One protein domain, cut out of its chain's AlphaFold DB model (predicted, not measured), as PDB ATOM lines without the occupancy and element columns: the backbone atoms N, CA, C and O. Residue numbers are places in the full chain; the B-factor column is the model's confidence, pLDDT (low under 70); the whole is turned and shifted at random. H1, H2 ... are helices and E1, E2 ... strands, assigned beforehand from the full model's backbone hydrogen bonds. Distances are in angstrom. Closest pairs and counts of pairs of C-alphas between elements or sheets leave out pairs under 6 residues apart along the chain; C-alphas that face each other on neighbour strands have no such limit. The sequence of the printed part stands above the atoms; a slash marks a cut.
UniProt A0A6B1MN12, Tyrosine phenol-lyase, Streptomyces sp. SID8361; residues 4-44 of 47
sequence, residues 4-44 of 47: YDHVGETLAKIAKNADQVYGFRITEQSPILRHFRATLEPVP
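AT A GLANCE: This is residues 4 to 44 of the 47 residues of the protein "Tyrosine phenol-lyase" of Streptomyces sp. SID8361 (UniProt A0A6B1MN12). A single helix, H1, sticks out at one end of a flat, open shape, and a hairpin of two strands, E1 and E2, makes the other end, with a strung-out link between them. Residues 4 to 19 stand free, of which 4 to 16 belong to H1. The 41 printed residues have one named helix and two named strands in the order H1, E1, E2; the sheet, in the order E1 - E2, is antiparallel, and the class is mixed, helices and strands. The whole is extended, with a radius of gyration of the C-alphas of 14.2 A and spans of 37 by 26 by 9 A.

IN THESE COORDINATES: H1 holds residues 4 to 16, from C-alpha 4 at (7.865, -9.485, 212.097), and measures 18.4 A. E1 holds residues 23 to 28, from C-alpha 23 at (22.925, 4.205, 227.781), and measures 15.7 A. E2 holds residues 39 to 43, ending with C-alpha 43 at (22.801, 8.468, 230.746), and measures 13.1 A.

HOW THE PARTS SIT: In H1, every O i to N i+4 pair is within hydrogen-bond range. H1 and E2 are apart. E1 and E2 form a hairpin, antiparallel, with 145 degrees between their directions. C-alphas 24 and 42 face each other at 4.5 A. N 25 and O 41 are within hydrogen-bond range at 2.8 A, as are N 43 and O 23 at 2.8 A.

THE WHOLE: The C-alphas of Asp 5 and Pro 31, the two farthest apart, are 38.1 A from each other. The printed part has no cut. The links H1 to E1, of 6 residues, and E1 to E2, of 10 residues, are short. The mean pLDDT of the printed part is 97.0, and no printed residue is under 70.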
ATOM      1  N   TYR A   4       6.434  -9.401 212.382       96.69
ATOM      2  CA  TYR A   4       7.865  -9.485 212.097       96.69
ATOM      3  C   TYR A   4       8.375  -8.308 211.259       96.69
ATOM      4  O   TYR A   4       9.444  -7.781 211.562       96.69
ATOM      5  N   ASP A   5       7.595  -7.825 210.286       96.50
ATOM      6  CA  ASP A   5       7.968  -6.654 209.477       96.50
ATOM      7  C   ASP A   5       8.074  -5.399 210.354       96.50
ATOM      8  O   ASP A   5       8.975  -4.575 210.202       96.50
ATOM      9  N   HIS A   6       7.157  -5.251 211.313       96.25
ATOM     10  CA  HIS A   6       7.177  -4.136 212.251       96.25
ATOM     11  C   HIS A   6       8.407  -4.163 213.170       96.25
ATOM     12  O   HIS A   6       9.066  -3.132 213.339       96.25
ATOM     13  N   VAL A   7       8.749  -5.335 213.717       97.50
ATOM     14  CA  VAL A   7       9.955  -5.517 214.542       97.50
ATOM     15  C   VAL A   7      11.214  -5.234 213.721       97.50
ATOM     16  O   VAL A   7      12.057  -4.447 214.150       97.50
ATOM     17  N   GLY A   8      11.316  -5.808 212.518       97.94
ATOM     18  CA  GLY A   8      12.472  -5.635 211.639       97.94
ATOM     19  C   GLY A   8      12.709  -4.175 211.254       97.94
ATOM     20  O   GLY A   8      13.816  -3.661 211.412       97.94
ATOM     21  N   GLU A   9      11.665  -3.465 210.824       97.62
ATOM     22  CA  GLU A   9      11.782  -2.044 210.482       97.62
ATOM     23  C   GLU A   9      12.136  -1.168 211.692       97.62
ATOM     24  O   GLU A   9      12.860  -0.183 211.547       97.62
ATOM     25  N   THR A  10      11.653  -1.518 212.887       97.38
ATOM     26  CA  THR A  10      11.989  -0.795 214.123       97.38
ATOM     27  C   THR A  10      13.463  -0.972 214.477       97.38
ATOM     28  O   THR A  10      14.162   0.018 214.691       97.38
ATOM     29  N   LEU A  11      13.970  -2.208 214.447       97.88
ATOM     30  CA  LEU A  11      15.390  -2.493 214.678       97.88
ATOM     31  C   LEU A  11      16.284  -1.805 213.637       97.88
ATOM     32  O   LEU A  11      17.308  -1.225 213.994       97.88
ATOM     33  N   ALA A  12      15.874  -1.788 212.365       98.31
ATOM     34  CA  ALA A  12      16.616  -1.105 211.308       98.31
ATOM     35  C   ALA A  12      16.719   0.413 211.543       98.31
ATOM     36  O   ALA A  12      17.753   1.011 211.244       98.31
ATOM     37  N   LYS A  13      15.675   1.055 212.088       98.12
ATOM     38  CA  LYS A  13      15.708   2.485 212.449       98.12
ATOM     39  C   LYS A  13      16.658   2.766 213.609       98.12
ATOM     40  O   LYS A  13      17.387   3.752 213.543       98.12
ATOM     41  N   ILE A  14      16.669   1.902 214.625       97.81
ATOM     42  CA  ILE A  14      17.590   2.008 215.765       97.81
ATOM     43  C   ILE A  14      19.036   1.882 215.275       97.81
ATOM     44  O   ILE A  14      19.857   2.738 215.575       97.81
ATOM     45  N   ALA A  15      19.334   0.877 214.445       97.94
ATOM     46  CA  ALA A  15      20.679   0.660 213.912       97.94
ATOM     47  C   ALA A  15      21.199   1.847 213.079       97.94
ATOM     48  O   ALA A  15      22.376   2.184 213.160       97.94
ATOM     49  N   LYS A  16      20.327   2.505 212.302       98.31
ATOM     50  CA  LYS A  16      20.683   3.692 211.503       98.31
ATOM     51  C   LYS A  16      21.003   4.937 212.338       98.31
ATOM     52  O   LYS A  16      21.666   5.822 211.817       98.31
ATOM     53  N   ASN A  17      20.520   5.009 213.577       96.88
ATOM     54  CA  ASN A  17      20.700   6.146 214.487       96.88
ATOM     55  C   ASN A  17      21.347   5.671 215.799       96.88
ATOM     56  O   ASN A  17      20.934   6.072 216.886       96.88
ATOM     57  N   ALA A  18      22.291   4.729 215.712       95.50
ATOM     58  CA  ALA A  18      22.869   4.071 216.883       95.50
ATOM     59  C   ALA A  18      23.577   5.058 217.830       95.50
ATOM     60  O   ALA A  18      23.571   4.865 219.042       95.50
ATOM     61  N   ASP A  19      24.130   6.136 217.279       94.88
ATOM     62  CA  ASP A  19      24.729   7.269 217.986       94.88
ATOM     63  C   ASP A  19      23.728   8.049 218.853       94.88
ATOM     64  O   ASP A  19      24.123   8.701 219.815       94.88
ATOM     65  N   GLN A  20      22.430   7.944 218.556       94.94
ATOM     66  CA  GLN A  20      21.352   8.585 219.311       94.94
ATOM     67  C   GLN A  20      20.782   7.689 220.425       94.94
ATOM     68  O   GLN A  20      19.901   8.111 221.182       94.94
ATOM     69  N   VAL A  21      21.258   6.447 220.548       95.19
ATOM     70  CA  VAL A  21      20.799   5.515 221.581       95.19
ATOM     71  C   VAL A  21      21.616   5.735 222.849       95.19
ATOM     72  O   VAL A  21      22.767   5.318 222.958       95.19
ATOM     73  N   TYR A  22      21.008   6.398 223.828       95.69
ATOM     74  CA  TYR A  22      21.638   6.636 225.120       95.69
ATOM     75  C   TYR A  22      21.728   5.357 225.968       95.69
ATOM     76  O   TYR A  22      20.890   4.457 225.886       95.69
ATOM     77  N   GLY A  23      22.761   5.285 226.810       96.25
ATOM     78  CA  GLY A  23      22.925   4.205 227.781       96.25
ATOM     79  C   GLY A  23      22.058   4.409 229.024       96.25
ATOM     80  O   GLY A  23      21.511   5.483 229.245       96.25
ATOM     81  N   PHE A  24      21.981   3.397 229.884       97.88
ATOM     82  CA  PHE A  24      21.314   3.498 231.184       97.88
ATOM     83  C   PHE A  24      22.290   3.194 232.322       97.88
ATOM     84  O   PHE A  24      23.174   2.346 232.187       97.88
ATOM     85  N   ARG A  25      22.100   3.857 233.462       97.62
ATOM     86  CA  ARG A  25      22.787   3.583 234.727       97.62
ATOM     87  C   ARG A  25      21.801   2.947 235.702       97.62
ATOM     88  O   ARG A  25      20.682   3.423 235.846       97.62
ATOM     89  N   ILE A  26      22.236   1.902 236.399       98.06
ATOM     90  CA  ILE A  26      21.471   1.291 237.493       98.06
ATOM     91  C   ILE A  26      21.502   2.226 238.707       98.06
ATOM     92  O   ILE A  26      22.587   2.592 239.158       98.06
ATOM     93  N   THR A  27      20.336   2.582 239.241       98.44
ATOM     94  CA  THR A  27      20.205   3.353 240.491       98.44
ATOM     95  C   THR A  27      19.895   2.471 241.689       98.44
ATOM     96  O   THR A  27      20.402   2.715 242.778       98.44
ATOM     97  N   GLU A  28      19.133   1.402 241.474       98.19
ATOM     98  CA  GLU A  28      18.800   0.402 242.485       98.19
ATOM     99  C   GLU A  28      18.810  -0.990 241.853       98.19
ATOM    100  O   GLU A  28      18.456  -1.155 240.684       98.19
ATOM    101  N   GLN A  29      19.208  -2.015 242.611       97.94
ATOM    102  CA  GLN A  29      19.157  -3.398 242.139       97.94
ATOM    103  C   GLN A  29      19.026  -4.413 243.273       97.94
ATOM    104  O   GLN A  29      19.582  -4.247 244.357       97.94
ATOM    105  N   SER A  30      18.362  -5.527 242.964       96.62
ATOM    106  CA  SER A  30      18.399  -6.735 243.789       96.62
ATOM    107  C   SER A  30      19.804  -7.362 243.772       96.62
ATOM    108  O   SER A  30      20.425  -7.416 242.705       96.62
ATOM    109  N   PRO A  31      20.300  -7.904 244.904       95.00
ATOM    110  CA  PRO A  31      21.597  -8.586 244.956       95.00
ATOM    111  C   PRO A  31      21.635  -9.866 244.108       95.00
ATOM    112  O   PRO A  31      22.705 -10.296 243.683       95.00
ATOM    113  N   ILE A  32      20.471 -10.458 243.820       96.38
ATOM    114  CA  ILE A  32      20.315 -11.593 242.904       96.38
ATOM    115  C   ILE A  32      19.337 -11.248 241.785       96.38
ATOM    116  O   ILE A  32      18.368 -10.521 241.996       96.38
ATOM    117  N   LEU A  33      19.577 -11.794 240.590       96.88
ATOM    118  CA  LEU A  33      18.684 -11.664 239.432       96.88
ATOM    119  C   LEU A  33      18.271 -10.211 239.125       96.88
ATOM    120  O   LEU A  33      17.112  -9.922 238.828       96.88
ATOM    121  N   ARG A  34      19.237  -9.284 239.178       96.69
ATOM    122  CA  ARG A  34      19.002  -7.841 239.005       96.69
ATOM    123  C   ARG A  34      18.196  -7.465 237.757       96.69
ATOM    124  O   ARG A  34      17.480  -6.479 237.798       96.69
ATOM    125  N   HIS A  35      18.256  -8.249 236.678       97.25
ATOM    126  CA  HIS A  35      17.532  -7.959 235.434       97.25
ATOM    127  C   HIS A  35      16.003  -7.951 235.597       97.25
ATOM    128  O   HIS A  35      15.325  -7.346 234.776       97.25
ATOM    129  N   PHE A  36      15.458  -8.566 236.654       97.06
ATOM    130  CA  PHE A  36      14.023  -8.511 236.948       97.06
ATOM    131  C   PHE A  36      13.594  -7.288 237.769       97.06
ATOM    132  O   PHE A  36      12.417  -6.942 237.746       97.06
ATOM    133  N   ARG A  37      14.496  -6.678 238.553       96.06
ATOM    134  CA  ARG A  37      14.146  -5.656 239.567       96.06
ATOM    135  C   ARG A  37      15.144  -4.496 239.661       96.06
ATOM    136  O   ARG A  37      15.266  -3.882 240.714       96.06
ATOM    137  N   ALA A  38      15.911  -4.236 238.610       98.12
ATOM    138  CA  ALA A  38      16.778  -3.066 238.567       98.12
ATOM    139  C   ALA A  38      15.961  -1.824 238.195       98.12
ATOM    140  O   ALA A  38      15.161  -1.868 237.259       98.12
ATOM    141  N   THR A  39      16.219  -0.721 238.886       98.44
ATOM    142  CA  THR A  39      15.759   0.612 238.491       98.44
ATOM    143  C   THR A  39      16.868   1.272 237.679       98.44
ATOM    144  O   THR A  39      18.042   1.210 238.059       98.44
ATOM    145  N   LEU A  40      16.511   1.857 236.535       98.31
ATOM    146  CA  LEU A  40      17.451   2.431 235.576       98.31
ATOM    147  C   LEU A  40      17.148   3.909 235.331       98.31
ATOM    148  O   LEU A  40      15.989   4.294 235.200       98.31
ATOM    149  N   GLU A  41      18.198   4.707 235.172       98.25
ATOM    150  CA  GLU A  41      18.126   6.094 234.711       98.25
ATOM    151  C   GLU A  41      18.891   6.271 233.393       98.25
ATOM    152  O   GLU A  41      19.962   5.674 233.233       98.25
ATOM    153  N   PRO A  42      18.394   7.094 232.452       97.38
ATOM    154  CA  PRO A  42      19.136   7.474 231.254       97.38
ATOM    155  C   PRO A  42      20.494   8.108 231.578       97.38
ATOM    156  O   PRO A  42      20.610   8.946 232.471       97.38
ATOM    157  N   VAL A  43      21.515   7.768 230.794       96.75
ATOM    158  CA  VAL A  43      22.801   8.468 230.746       96.75
ATOM    159  C   VAL A  43      22.803   9.322 229.482       96.75
ATOM    160  O   VAL A  43      22.914   8.756 228.397       96.75
ATOM    161  N   PRO A  44      22.674  10.657 229.586       90.81
ATOM    162  CA  PRO A  44      22.603  11.525 228.417       90.81
ATOM    163  C   PRO A  44      23.783  11.320 227.466       90.81
ATOM    164  O   PRO A  44      24.925  11.150 227.907       90.81
TER     165      PRO A  44